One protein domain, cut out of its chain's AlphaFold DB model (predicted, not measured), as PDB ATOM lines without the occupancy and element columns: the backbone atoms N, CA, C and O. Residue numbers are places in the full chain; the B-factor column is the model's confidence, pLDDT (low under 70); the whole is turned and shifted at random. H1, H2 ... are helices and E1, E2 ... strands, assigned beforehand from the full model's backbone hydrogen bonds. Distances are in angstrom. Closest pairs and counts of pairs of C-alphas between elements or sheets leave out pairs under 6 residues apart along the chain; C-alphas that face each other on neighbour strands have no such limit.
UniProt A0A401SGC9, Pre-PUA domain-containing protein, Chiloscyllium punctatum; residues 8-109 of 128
ATOM      1  N   VAL A   8     176.047 172.439 152.305       95.81
ATOM      2  CA  VAL A   8     176.069 173.551 153.259       95.81
ATOM      3  C   VAL A   8     174.910 174.498 152.949       95.81
ATOM      4  O   VAL A   8     174.763 174.972 151.822       95.81
ATOM      5  N   LYS A   9     174.066 174.752 153.952       95.50
ATOM      6  CA  LYS A   9     172.954 175.707 153.883       95.50
ATOM      7  C   LYS A   9     173.427 177.123 154.190       95.50
ATOM      8  O   LYS A   9     173.071 178.054 153.478       95.50
ATOM      9  N   SER A  10     174.169 177.289 155.280       97.12
ATOM     10  CA  SER A  10     174.639 178.594 155.742       97.12
ATOM     11  C   SER A  10     175.896 178.445 156.585       97.12
ATOM     12  O   SER A  10     176.057 177.445 157.283       97.12
ATOM     13  N   ASN A  11     176.733 179.474 156.571       97.50
ATOM     14  CA  ASN A  11     177.885 179.620 157.446       97.50
ATOM     15  C   ASN A  11     177.819 181.020 158.065       97.50
ATOM     16  O   ASN A  11     177.786 182.010 157.337       97.50
ATOM     17  N   THR A  12     177.735 181.098 159.390       97.38
ATOM     18  CA  THR A  12     177.584 182.367 160.114       97.38
ATOM     19  C   THR A  12     178.512 182.412 161.313       97.38
ATOM     20  O   THR A  12     178.576 181.439 162.060       97.38
ATOM     21  N   ALA A  13     179.178 183.542 161.546       96.94
ATOM     22  CA  ALA A  13     179.950 183.751 162.768       96.94
ATOM     23  C   ALA A  13     179.041 183.662 164.007       96.94
ATOM     24  O   ALA A  13     177.919 184.179 164.010       96.94
ATOM     25  N   ILE A  14     179.515 182.993 165.059       96.12
ATOM     26  CA  ILE A  14     178.760 182.847 166.305       96.12
ATOM     27  C   ILE A  14     178.710 184.179 167.065       96.12
ATOM     28  O   ILE A  14     179.708 184.897 167.171       96.12
ATOM     29  N   LYS A  15     177.558 184.498 167.658       94.06
ATOM     30  CA  LYS A  15     177.431 185.644 168.569       94.06
ATOM     31  C   LYS A  15     177.984 185.299 169.953       94.06
ATOM     32  O   LYS A  15     178.023 184.135 170.347       94.06
ATOM     33  N   GLY A  16     178.365 186.312 170.735       94.19
ATOM     34  CA  GLY A  16     178.910 186.111 172.086       94.19
ATOM     35  C   GLY A  16     177.960 185.367 173.036       94.19
ATOM     36  O   GLY A  16     178.396 184.493 173.783       94.19
ATOM     37  N   SER A  17     176.653 185.652 172.963       94.19
ATOM     38  CA  SER A  17     175.619 184.945 173.734       94.19
ATOM     39  C   SER A  17     175.554 183.458 173.383       94.19
ATOM     40  O   SER A  17     175.545 182.613 174.276       94.19
ATOM     41  N   ASP A  18     175.567 183.148 172.087       94.75
ATOM     42  CA  ASP A  18     175.460 181.783 171.574       94.75
ATOM     43  C   ASP A  18     176.738 180.995 171.867       94.75
ATOM     44  O   ASP A  18     176.669 179.822 172.218       94.75
ATOM     45  N   ARG A  19     177.907 181.652 171.832       95.69
ATOM     46  CA  ARG A  19     179.179 181.053 172.264       95.69
ATOM     47  C   ARG A  19     179.144 180.675 173.741       95.69
ATOM     48  O   ARG A  19     179.585 179.587 174.099       95.69
ATOM     49  N   ARG A  20     178.613 181.547 174.604       95.62
ATOM     50  CA  ARG A  20     178.461 181.242 176.036       95.62
ATOM     51  C   ARG A  20     177.498 180.077 176.258       95.62
ATOM     52  O   ARG A  20     177.789 179.219 177.084       95.62
ATOM     53  N   LYS A  21     176.399 180.026 175.501       95.75
ATOM     54  CA  LYS A  21     175.468 178.895 175.531       95.75
ATOM     55  C   LYS A  21     176.152 177.596 175.098       95.75
ATOM     56  O   LYS A  21     176.083 176.622 175.832       95.75
ATOM     57  N   LEU A  22     176.886 177.610 173.985       96.50
ATOM     58  CA  LEU A  22     177.626 176.443 173.503       96.50
ATOM     59  C   LEU A  22     178.601 175.909 174.560       96.50
ATOM     60  O   LEU A  22     178.666 174.706 174.769       96.50
ATOM     61  N   LYS A  23     179.329 176.790 175.259       96.06
ATOM     62  CA  LYS A  23     180.210 176.375 176.364       96.06
ATOM     63  C   LYS A  23     179.452 175.657 177.477       96.06
ATOM     64  O   LYS A  23     179.925 174.635 177.961       96.06
ATOM     65  N   ALA A  24     178.293 176.183 177.872       95.88
ATOM     66  CA  ALA A  24     177.454 175.559 178.890       95.88
ATOM     67  C   ALA A  24     176.910 174.198 178.422       95.88
ATOM     68  O   ALA A  24     176.959 173.229 179.179       95.88
ATOM     69  N   ASP A  25     176.462 174.106 177.168       96.06
ATOM     70  CA  ASP A  25     175.944 172.867 176.579       96.06
ATOM     71  C   ASP A  25     177.044 171.792 176.480       96.06
ATOM     72  O   ASP A  25     176.801 170.634 176.810       96.06
ATOM     73  N   VAL A  26     178.272 172.173 176.102       95.75
ATOM     74  CA  VAL A  26     179.444 171.276 176.059       95.75
ATOM     75  C   VAL A  26     179.812 170.790 177.454       95.75
ATOM     76  O   VAL A  26     179.967 169.590 177.645       95.75
ATOM     77  N   GLN A  27     179.910 171.688 178.437       94.81
ATOM     78  CA  GLN A  27     180.244 171.304 179.811       94.81
ATOM     79  C   GLN A  27     179.185 170.370 180.419       94.81
ATOM     80  O   GLN A  27     179.522 169.457 181.167       94.81
ATOM     81  N   SER A  28     177.911 170.593 180.085       94.75
ATOM     82  CA  SER A  28     176.795 169.748 180.518       94.75
ATOM     83  C   SER A  28     176.822 168.369 179.847       94.75
ATOM     84  O   SER A  28     176.631 167.351 180.509       94.75
ATOM     85  N   ALA A  29     177.092 168.320 178.539       94.31
ATOM     86  CA  ALA A  29     177.164 167.071 177.783       94.31
ATOM     87  C   ALA A  29     178.411 166.237 178.120       94.31
ATOM     88  O   ALA A  29     178.360 165.008 178.048       94.31
ATOM     89  N   PHE A  30     179.510 166.897 178.488       93.69
ATOM     90  CA  PHE A  30     180.814 166.283 178.713       93.69
ATOM     91  C   PHE A  30     181.420 166.733 180.055       93.69
ATOM     92  O   PHE A  30     182.354 167.536 180.085       93.69
ATOM     93  N   PRO A  31     180.908 166.225 181.187       91.06
ATOM     94  CA  PRO A  31     181.325 166.674 182.516       91.06
ATOM     95  C   PRO A  31     182.772 166.307 182.881       91.06
ATOM     96  O   PRO A  31     183.315 166.898 183.810       91.06
ATOM     97  N   SER A  32     183.409 165.368 182.168       88.19
ATOM     98  CA  SER A  32     184.834 165.042 182.334       88.19
ATOM     99  C   SER A  32     185.772 166.125 181.796       88.19
ATOM    100  O   SER A  32     186.950 166.136 182.142       88.19
ATOM    101  N   LEU A  33     185.261 167.036 180.966       90.31
ATOM    102  CA  LEU A  33     186.057 168.055 180.306       90.31
ATOM    103  C   LEU A  33     186.452 169.168 181.288       90.31
ATOM    104  O   LEU A  33     185.595 169.803 181.917       90.31
ATOM    105  N   SER A  34     187.753 169.429 181.396       90.31
ATOM    106  CA  SER A  34     188.286 170.481 182.259       90.31
ATOM    107  C   SER A  34     188.025 171.880 181.687       90.31
ATOM    108  O   SER A  34     187.853 172.079 180.482       90.31
ATOM    109  N   GLY A  35     188.070 172.907 182.542       90.06
ATOM    110  CA  GLY A  35     187.913 174.297 182.092       90.06
ATOM    111  C   GLY A  35     189.013 174.763 181.122       90.06
ATOM    112  O   GLY A  35     188.770 175.641 180.285       90.06
ATOM    113  N   ALA A  36     190.205 174.160 181.202       90.81
ATOM    114  CA  ALA A  36     191.313 174.429 180.289       90.81
ATOM    115  C   ALA A  36     191.026 173.858 178.894       90.81
ATOM    116  O   ALA A  36     191.114 174.586 177.904       90.81
ATOM    117  N   GLU A  37     190.588 172.600 178.820       90.75
ATOM    118  CA  GLU A  37     190.181 171.956 177.566       90.75
ATOM    119  C   GLU A  37     188.972 172.658 176.942       90.75
ATOM    120  O   GLU A  37     188.960 172.901 175.737       90.75
ATOM    121  N   LEU A  38     187.993 173.094 177.747       92.88
ATOM    122  CA  LEU A  38     186.854 173.871 177.239       92.88
ATOM    123  C   LEU A  38     187.299 175.175 176.587       92.88
ATOM    124  O   LEU A  38     186.775 175.577 175.548       92.88
ATOM    125  N   SER A  39     188.256 175.853 177.215       92.75
ATOM    126  CA  SER A  39     188.805 177.109 176.710       92.75
ATOM    127  C   SER A  39     189.668 176.898 175.467       92.75
ATOM    128  O   SER A  39     189.710 177.791 174.623       92.75
ATOM    129  N   HIS A  40     190.302 175.732 175.332       91.38
ATOM    130  CA  HIS A  40     191.043 175.331 174.138       91.38
ATOM    131  C   HIS A  40     190.114 174.977 172.966       91.38
ATOM    132  O   HIS A  40     190.328 175.442 171.851       91.38
ATOM    133  N   LEU A  41     189.045 174.214 173.213       92.44
ATOM    134  CA  LEU A  41     188.073 173.828 172.183       92.44
ATOM    135  C   LEU A  41     187.164 174.989 171.769       92.44
ATOM    136  O   LEU A  41     186.719 175.058 170.626       92.44
ATOM    137  N   ILE A  42     186.850 175.893 172.699       94.81
ATOM    138  CA  ILE A  42     185.982 177.052 172.464       94.81
ATOM    139  C   ILE A  42     186.661 178.309 173.033       94.81
ATOM    140  O   ILE A  42     186.246 178.853 174.066       94.81
ATOM    141  N   PRO A  43     187.700 178.824 172.366       94.44
ATOM    142  CA  PRO A  43     188.378 180.054 172.774       94.44
ATOM    143  C   PRO A  43     187.439 181.262 172.683       94.44
ATOM    144  O   PRO A  43     186.442 181.248 171.966       94.44
ATOM    145  N   ASN A  44     187.713 182.337 173.424       91.50
ATOM    146  CA  ASN A  44     186.857 183.538 173.400       91.50
ATOM    147  C   ASN A  44     187.178 184.493 172.242       91.50
ATOM    148  O   ASN A  44     186.303 185.246 171.825       91.50
ATOM    149  N   LYS A  45     188.425 184.487 171.760       90.06
ATOM    150  CA  LYS A  45     188.950 185.496 170.826       90.06
ATOM    151  C   LYS A  45     189.067 185.008 169.382       90.06
ATOM    152  O   LYS A  45     189.326 185.819 168.505       90.06
ATOM    153  N   GLU A  46     188.881 183.714 169.135       94.31
ATOM    154  CA  GLU A  46     189.062 183.131 167.804       94.31
ATOM    155  C   GLU A  46     187.741 182.983 167.048       94.31
ATOM    156  O   GLU A  46     186.650 182.919 167.641       94.31
ATOM    157  N   GLU A  47     187.853 182.918 165.722       94.06
ATOM    158  CA  GLU A  47     186.712 182.806 164.825       94.06
ATOM    159  C   GLU A  47     186.039 181.444 165.011       94.06
ATOM    160  O   GLU A  47     186.620 180.391 164.757       94.06
ATOM    161  N   LEU A  48     184.789 181.480 165.473       97.38
ATOM    162  CA  LEU A  48     183.944 180.303 165.583       97.38
ATOM    163  C   LEU A  48     182.693 180.539 164.752       97.38
ATOM    164  O   LEU A  48     181.975 181.525 164.948       97.38
ATOM    165  N   ASN A  49     182.421 179.617 163.845       97.88
ATOM    166  CA  ASN A  49     181.290 179.687 162.947       97.88
ATOM    167  C   ASN A  49     180.295 178.573 163.258       97.88
ATOM    168  O   ASN A  49     180.653 177.460 163.645       97.88
ATOM    169  N   VAL A  50     179.027 178.886 163.045       97.75
ATOM    170  CA  VAL A  50     177.913 177.948 163.062       97.75
ATOM    171  C   VAL A  50     177.560 177.640 161.612       97.75
ATOM    172  O   VAL A  50     177.104 178.514 160.865       97.75
ATOM    173  N   VAL A  51     177.783 176.396 161.205       97.81
ATOM    174  CA  VAL A  51     177.548 175.913 159.845       97.81
ATOM    175  C   VAL A  51     176.329 175.002 159.846       97.81
ATOM    176  O   VAL A  51     176.347 173.926 160.439       97.81
ATOM    177  N   LYS A  52     175.257 175.411 159.165       96.94
ATOM    178  CA  LYS A  52     174.067 174.567 158.982       96.94
ATOM    179  C   LYS A  52     174.202 173.774 157.695       96.94
ATOM    180  O   LYS A  52     174.533 174.338 156.651       96.94
ATOM    181  N   MET A  53     173.910 172.484 157.758       96.25
ATOM    182  CA  MET A  53     174.062 171.545 156.652       96.25
ATOM    183  C   MET A  53     172.809 170.693 156.497       96.25
ATOM    184  O   MET A  53     172.161 170.347 157.484       96.25
ATOM    185  N   TYR A  54     172.504 170.341 155.251       94.31
ATOM    186  CA  TYR A  54     171.515 169.331 154.904       94.31
ATOM    187  C   TYR A  54     172.235 168.047 154.518       94.31
ATOM    188  O   TYR A  54     172.989 168.025 153.537       94.31
ATOM    189  N   LEU A  55     172.004 166.986 155.283       92.25
ATOM    190  CA  LEU A  55     172.485 165.655 154.939       92.25
ATOM    191  C   LEU A  55     171.594 165.019 153.866       92.25
ATOM    192  O   LEU A  55     170.460 165.433 153.633       92.25
ATOM    193  N   HIS A  56     172.091 163.947 153.249       83.06
ATOM    194  CA  HIS A  56     171.413 163.247 152.153       83.06
ATOM    195  C   HIS A  56     169.990 162.750 152.493       83.06
ATOM    196  O   HIS A  56     169.185 162.544 151.591       83.06
ATOM    197  N   LYS A  57     169.654 162.518 153.769       81.69
ATOM    198  CA  LYS A  57     168.311 162.070 154.187       81.69
ATOM    199  C   LYS A  57     167.360 163.218 154.563       81.69
ATOM    200  O   LYS A  57     166.288 162.960 155.090       81.69
ATOM    201  N   GLY A  58     167.742 164.469 154.303       80.62
ATOM    202  CA  GLY A  58     166.981 165.651 154.721       80.62
ATOM    203  C   GLY A  58     167.259 166.086 156.163       80.62
ATOM    204  O   GLY A  58     166.771 167.133 156.579       80.62
ATOM    205  N   ASP A  59     168.083 165.334 156.901       88.94
ATOM    206  CA  ASP A  59     168.499 165.696 158.253       88.94
ATOM    207  C   ASP A  59     169.242 167.034 158.252       88.94
ATOM    208  O   ASP A  59     170.131 167.280 157.427       88.94
ATOM    209  N   VAL A  60     168.898 167.890 159.213       92.31
ATOM    210  CA  VAL A  60     169.585 169.160 159.439       92.31
ATOM    211  C   VAL A  60     170.607 168.976 160.544       92.31
ATOM    212  O   VAL A  60     170.273 168.550 161.649       92.31
ATOM    213  N   VAL A  61     171.846 169.343 160.247       95.88
ATOM    214  CA  VAL A  61     172.952 169.311 161.203       95.88
ATOM    215  C   VAL A  61     173.514 170.705 161.361       95.88
ATOM    216  O   VAL A  61     173.682 171.432 160.379       95.88
ATOM    217  N   THR A  62     173.834 171.063 162.597       97.06
ATOM    218  CA  THR A  62     174.550 172.300 162.908       97.06
ATOM    219  C   THR A  62     175.954 171.938 163.367       97.06
ATOM    220  O   THR A  62     176.101 171.337 164.419       97.06
ATOM    221  N   ALA A  63     176.984 172.271 162.595       97.50
ATOM    222  CA  ALA A  63     178.374 172.119 163.014       97.50
ATOM    223  C   ALA A  63     178.923 173.425 163.593       97.50
ATOM    224  O   ALA A  63     178.633 174.512 163.092       97.50
ATOM    225  N   TYR A  64     179.752 173.296 164.618       97.94
ATOM    226  CA  TYR A  64     180.538 174.366 165.211       97.94
ATOM    227  C   TYR A  64     181.968 174.236 164.688       97.94
ATOM    228  O   TYR A  64     182.586 173.176 164.818       97.94
ATOM    229  N   VAL A  65     182.467 175.288 164.044       97.81
ATOM    230  CA  VAL A  65     183.717 175.269 163.274       97.81
ATOM    231  C   VAL A  65     184.643 176.364 163.785       97.81
ATOM    232  O   VAL A  65     184.326 177.540 163.639       97.81
ATOM    233  N   LEU A  66     185.767 175.980 164.386       96.94
ATOM    234  CA  LEU A  66     186.788 176.875 164.932       96.94
ATOM    235  C   LEU A  66     187.914 177.042 163.912       96.94
ATOM    236  O   LEU A  66     188.548 176.054 163.559       96.94
ATOM    237  N   ASN A  67     188.166 178.258 163.422       94.81
ATOM    238  CA  ASN A  67     189.206 178.532 162.414       94.81
ATOM    239  C   ASN A  67     189.194 177.528 161.242       94.81
ATOM    240  O   ASN A  67     190.226 176.976 160.865       94.81
ATOM    241  N   LYS A  68     188.006 177.265 160.677       93.62
ATOM    242  CA  LYS A  68     187.767 176.275 159.600       93.62
ATOM    243  C   LYS A  68     187.915 174.796 160.002       93.62
ATOM    244  O   LYS A  68     187.691 173.931 159.157       93.62
ATOM    245  N   ASN A  69     188.168 174.491 161.273       95.12
ATOM    246  CA  ASN A  69     188.221 173.131 161.810       95.12
ATOM    247  C   ASN A  69     186.912 172.776 162.542       95.12
ATOM    248  O   ASN A  69     186.556 173.436 163.522       95.12
ATOM    249  N   PRO A  70     186.149 171.761 162.100       95.62
ATOM    250  CA  PRO A  70     184.915 171.361 162.771       95.62
ATOM    251  C   PRO A  70     185.223 170.667 164.106       95.62
ATOM    252  O   PRO A  70     185.901 169.639 164.140       95.62
ATOM    253  N   ILE A  71     184.687 171.211 165.200       96.75
ATOM    254  CA  ILE A  71     184.952 170.729 166.566       96.75
ATOM    255  C   ILE A  71     183.790 169.912 167.139       96.75
ATOM    256  O   ILE A  71     183.989 168.847 167.725       96.75
ATOM    257  N   PHE A  72     182.562 170.366 166.912       97.44
ATOM    258  CA  PHE A  72     181.344 169.719 167.386       97.44
ATOM    259  C   PHE A  72     180.266 169.800 166.317       97.44
ATOM    260  O   PHE A  72     180.287 170.683 165.458       97.44
ATOM    261  N   PHE A  73     179.280 168.920 166.402       97.00
ATOM    262  CA  PHE A  73     178.046 169.056 165.651       97.00
ATOM    263  C   PHE A  73     176.844 168.654 166.494       97.00
ATOM    264  O   PHE A  73     176.917 167.779 167.353       97.00
ATOM    265  N   GLU A  74     175.720 169.302 166.233       95.62
ATOM    266  CA  GLU A  74     174.443 169.024 166.859       95.62
ATOM    267  C   GLU A  74     173.507 168.351 165.857       95.62
ATOM    268  O   GLU A  74     173.309 168.835 164.735       95.62
ATOM    269  N   MET A  75     172.915 167.239 166.283       92.12
ATOM    270  CA  MET A  75     171.861 166.529 165.563       92.12
ATOM    271  C   MET A  75     170.867 165.977 166.579       92.12
ATOM    272  O   MET A  75     171.264 165.447 167.615       92.12
ATOM    273  N   ASN A  76     169.568 166.091 166.293       90.00
ATOM    274  CA  ASN A  76     168.504 165.616 167.185       90.00
ATOM    275  C   ASN A  76     168.649 166.146 168.627       90.00
ATOM    276  O   ASN A  76     168.434 165.412 169.590       90.00
ATOM    277  N   ARG A  77     169.032 167.427 168.764       89.50
ATOM    278  CA  ARG A  77     169.241 168.134 170.045       89.50
ATOM    279  C   ARG A  77     170.326 167.517 170.940       89.50
ATOM    280  O   ARG A  77     170.336 167.752 172.143       89.50
ATOM    281  N   ARG A  78     171.222 166.714 170.363       93.62
ATOM    282  CA  ARG A  78     172.399 166.155 171.033       93.62
ATOM    283  C   ARG A  78     173.658 166.683 170.376       93.62
ATOM    284  O   ARG A  78     173.729 166.766 169.149       93.62
ATOM    285  N   LEU A  79     174.632 167.018 171.212       95.81
ATOM    286  CA  LEU A  79     175.940 167.486 170.796       95.81
ATOM    287  C   LEU A  79     176.902 166.302 170.690       95.81
ATOM    288  O   LEU A  79     176.955 165.461 171.584       95.81
ATOM    289  N   TYR A  80     177.666 166.258 169.608       96.19
ATOM    290  CA  TYR A  80     178.651 165.219 169.340       96.19
ATOM    291  C   TYR A  80     179.995 165.864 168.990       96.19
ATOM    292  O   TYR A  80     180.020 166.820 168.204       96.19
ATOM    293  N   PRO A  81     181.118 165.367 169.534       96.38
ATOM    294  CA  PRO A  81     182.439 165.790 169.096       96.38
ATOM    295  C   PRO A  81     182.745 165.212 167.712       96.38
ATOM    296  O   PRO A  81     182.257 164.142 167.335       96.38
ATOM    297  N   THR A  82     183.573 165.906 166.937       96.31
ATOM    298  CA  THR A  82     184.172 165.301 165.742       96.31
ATOM    299  C   THR A  82     185.262 164.305 166.139       96.31
ATOM    300  O   THR A  82     185.829 164.379 167.229       96.31
ATOM    301  N   VAL A  83     185.610 163.387 165.231       93.75
ATOM    302  CA  VAL A  83     186.748 162.469 165.439       93.75
ATOM    303  C   VAL A  83     188.048 163.249 165.673       93.75
ATOM    304  O   VAL A  83     188.872 162.836 166.480       93.75
ATOM    305  N   TYR A  84     188.204 164.407 165.025       92.88
ATOM    306  CA  TYR A  84     189.366 165.274 165.208       92.88
ATOM    307  C   TYR A  84     189.439 165.871 166.623       92.88
ATOM    308  O   TYR A  84     190.507 165.885 167.230       92.88
ATOM    309  N   THR A  85     188.303 166.278 167.197       93.69
ATOM    310  CA  THR A  85     188.237 166.689 168.610       93.69
ATOM    311  C   THR A  85     188.631 165.548 169.546       93.69
ATOM    312  O   THR A  85     189.409 165.758 170.470       93.69
ATOM    313  N   LEU A  86     188.166 164.322 169.276       92.56
ATOM    314  CA  LEU A  86     188.510 163.141 170.081       92.56
ATOM    315  C   LEU A  86     189.992 162.753 169.994       92.56
ATOM    316  O   LEU A  86     190.517 162.168 170.930       92.56
ATOM    317  N   TRP A  87     190.690 163.092 168.909       89.94
ATOM    318  CA  TRP A  87     192.145 162.921 168.843       89.94
ATOM    319  C   TRP A  87     192.900 163.840 169.807       89.94
ATOM    320  O   TRP A  87     193.979 163.475 170.262       89.94
ATOM    321  N   SER A  88     192.343 165.014 170.117       87.19
ATOM    322  CA  SER A  88     192.934 165.951 171.084       87.19
ATOM    323  C   SER A  88     192.479 165.662 172.519       87.19
ATOM    324  O   SER A  88     193.254 165.836 173.451       87.19
ATOM    325  N   CYS A  89     191.237 165.193 172.683       88.19
ATOM    326  CA  CYS A  89     190.615 164.866 173.967       88.19
ATOM    327  C   CYS A  89     190.021 163.441 173.916       88.19
ATOM    328  O   CYS A  89     188.807 163.293 173.737       88.19
ATOM    329  N   PRO A  90     190.845 162.381 174.030       87.44
ATOM    330  CA  PRO A  90     190.384 160.995 173.884       87.44
ATOM    331  C   PRO A  90     189.432 160.552 175.002       87.44
ATOM    332  O   PRO A  90     188.530 159.754 174.752       87.44
ATOM    333  N   ASP A  91     189.568 161.128 176.196       87.12
ATOM    334  CA  ASP A  91     188.768 160.789 177.382       87.12
ATOM    335  C   ASP A  91     187.398 161.498 177.418       87.12
ATOM    336  O   ASP A  91     186.662 161.442 178.407       87.12
ATOM    337  N   LEU A  92     187.031 162.176 176.325       87.38
ATOM    338  CA  LEU A  92     185.760 162.888 176.205       87.38
ATOM    339  C   LEU A  92     184.555 161.941 176.120       87.38
ATOM    340  O   LEU A  92     183.433 162.328 176.450       87.38
ATOM    341  N   LEU A  93     184.774 160.712 175.646       89.00
ATOM    342  CA  LEU A  93     183.750 159.689 175.465       89.00
ATOM    343  C   LEU A  93     184.243 158.333 175.968       89.00
ATOM    344  O   LEU A  93     185.436 158.054 176.006       89.00
ATOM    345  N   VAL A  94     183.294 157.451 176.279       87.38
ATOM    346  CA  VAL A  94     183.591 156.041 176.550       87.38
ATOM    347  C   VAL A  94     184.157 155.390 175.288       87.38
ATOM    348  O   VAL A  94     183.589 155.514 174.200       87.38
ATOM    349  N   THR A  95     185.266 154.672 175.443       87.56
ATOM    350  CA  THR A  95     185.947 153.971 174.356       87.56
ATOM    351  C   THR A  95     185.574 152.490 174.334       87.56
ATOM    352  O   THR A  95     185.388 151.851 175.367       87.56
ATOM    353  N   PHE A  96     185.465 151.925 173.129       85.31
ATOM    354  CA  PHE A  96     185.200 150.502 172.915       85.31
ATOM    355  C   PHE A  96     186.237 149.942 171.943       85.31
ATOM    356  O   PHE A  96     186.410 150.465 170.842       85.31
ATOM    357  N   THR A  97     186.918 148.866 172.336       87.00
ATOM    358  CA  THR A  97     187.854 148.164 171.447       87.00
ATOM    359  C   THR A  97     187.096 147.112 170.646       87.00
ATOM    360  O   THR A  97     186.323 146.337 171.206       87.00
ATOM    361  N   THR A  98     187.313 147.077 169.332       87.62
ATOM    362  CA  THR A  98     186.670 146.114 168.422       87.62
ATOM    363  C   THR A  98     187.716 145.280 167.682       87.62
ATOM    364  O   THR A  98     188.900 145.616 167.665       87.62
ATOM    365  N   TRP A  99     187.296 144.169 167.073       86.06
ATOM    366  CA  TRP A  99     188.186 143.313 166.286       86.06
ATOM    367  C   TRP A  99     188.587 143.981 164.959       86.06
ATOM    368  O   TRP A  99     187.745 144.629 164.338       86.06
ATOM    369  N   PRO A 100     189.804 143.756 164.424       84.31
ATOM    370  CA  PRO A 100     190.251 144.389 163.175       84.31
ATOM    371  C   PRO A 100     189.301 144.198 161.979       84.31
ATOM    372  O   PRO A 100     189.110 145.111 161.180       84.31
ATOM    373  N   ALA A 101     188.637 143.041 161.878       82.50
ATOM    374  CA  ALA A 101     187.660 142.759 160.818       82.50
ATOM    375  C   ALA A 101     186.437 143.703 160.841       82.50
ATOM    376  O   ALA A 101     185.830 143.977 159.804       82.50
ATOM    377  N   VAL A 102     186.095 144.228 162.019       83.88
ATOM    378  CA  VAL A 102     184.975 145.150 162.265       83.88
ATOM    379  C   VAL A 102     185.321 146.556 161.764       83.88
ATOM    380  O   VAL A 102     184.445 147.259 161.260       83.88
ATOM    381  N   LEU A 103     186.602 146.945 161.813       82.75
ATOM    382  CA  LEU A 103     187.069 148.288 161.450       82.75
ATOM    383  C   LEU A 103     186.654 148.686 160.029       82.75
ATOM    384  O   LEU A 103     186.136 149.779 159.823       82.75
ATOM    385  N   THR A 104     186.802 147.777 159.061       81.19
ATOM    386  CA  THR A 104     186.431 148.038 157.658       81.19
ATOM    387  C   THR A 104     184.930 148.307 157.508       81.19
ATOM    388  O   THR A 104     184.512 149.129 156.695       81.19
ATOM    389  N   LYS A 105     184.095 147.638 158.313       83.50
ATOM    390  CA  LYS A 105     182.637 147.830 158.297       83.50
ATOM    391  C   LYS A 105     182.239 149.143 158.973       83.50
ATOM    392  O   LYS A 105     181.410 149.872 158.428       83.50
ATOM    393  N   LEU A 106     182.861 149.472 160.105       82.38
ATOM    394  CA  LEU A 106     182.633 150.732 160.821       82.38
ATOM    395  C   LEU A 106     183.086 151.946 160.006       82.38
ATOM    396  O   LEU A 106     182.357 152.932 159.931       82.38
ATOM    397  N   ALA A 107     184.236 151.856 159.330       82.75
ATOM    398  CA  ALA A 107     184.716 152.898 158.422       82.75
ATOM    399  C   ALA A 107     183.733 153.152 157.263       82.75
ATOM    400  O   ALA A 107     183.578 154.286 156.817       82.75
ATOM    401  N   GLY A 108     183.006 152.117 156.827       82.75
ATOM    402  CA  GLY A 108     181.900 152.230 155.869       82.75
ATOM    403  C   GLY A 108     180.596 152.803 156.448       82.75
ATOM    404  O   GLY A 108     179.626 152.972 155.710       82.75
ATOM    405  N   GLY A 109     180.544 153.102 157.750       79.94
ATOM    406  CA  GLY A 109     179.372 153.654 158.431       79.94
ATOM    407  C   GLY A 109     178.318 152.622 158.848       79.94
ATOM    408  O   GLY A 109     177.161 153.003 159.041       79.94
TER     409      GLY A 109
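AT A GLANCE: This is residues 8 to 109 of the 128 residues of the protein "Pre-PUA domain-containing protein" of Chiloscyllium punctatum (UniProt A0A401SGC9). Picture a strongly twisted wall of five strands with the longest helix, H1, laid across one face, and an arm that leads away from this body to H4, where residues 99 to 105 stick out free. The short helix H3 sits by E4, where the arm sets out. You have 102 residues printed, with four named helices and five named strands in the order E1 H1 H2 E2 E3 E4 E5 H3 H4, and the class is mixed, helices and strands. The sheet runs E1 E2 E3 E4 E5, antiparallel throughout. The whole is compact, with a radius of gyration of the C-alphas of 14.8 A, and spans 45 by 34 by 23 A.

IN THESE COORDINATES: Find C-alpha 8 at (176.069, 173.551, 153.259); there E1, residues 8 to 13, begins. H1, residues 16 to 29, then runs 20.0 A from C-alpha 16 at (178.910, 186.111, 172.086), and H2 follows at residues 35 to 41, 9.9 A long. Next come E2, residues 48 to 54, 19.7 A; E3, residues 60 to 66, 19.6 A; E4, residues 69 to 75, 18.0 A; and E5, residues 78 to 81. H3 holds residues 83 to 88, and H4, residues 100 to 107, ends at C-alpha 107, (184.716, 152.898, 158.422).

HOW THE PARTS SIT: Begin with the sheet, whose edge strands are E1 and E5. Look at N 12 and O 50, 3.0 A apart, between E1 and E2. E2 E3 E4 E5 form a meander, each strand the antiparallel neighbour of the one before; its three hairpins show N 51 and O 63 at 2.8 A, N 64 and O 72 at 2.8 A, and N 73 and O 80 at 2.9 A. H1 is on one face of the sheet, making two layers, a helix over a sheet, at a height over the sheet of 9.5 A. It runs across the strands, at 87 degrees to E5 on the local plane. H2 is not on the sheet and only just touches H1, through residues 23 to 27 of H1 alone, with 3 pairs of C-alphas within 8 A; the closest C-alphas are those of Lys 23 and Leu 38, 7.2 A. H3 only grazes the sheet with residues 83 to 86; its closest C-alphas to E4 are those of Thr 85 and Ile 71, 5.6 A. H4 is apart from H3 and not on the sheet. In H1 and H2 every O i to N i+4 pair is within hydrogen-bond range; in H3 it is 1 of 2 and in H4 2 of 4.

THE WHOLE: The C-alphas farthest apart are those of Ser 17 and Ala 101, 45.7 A. The printed part has no cut, and the one long link joins H3 to H4. The mean pLDDT of the printed part is 92.1, and no printed residue is under 70.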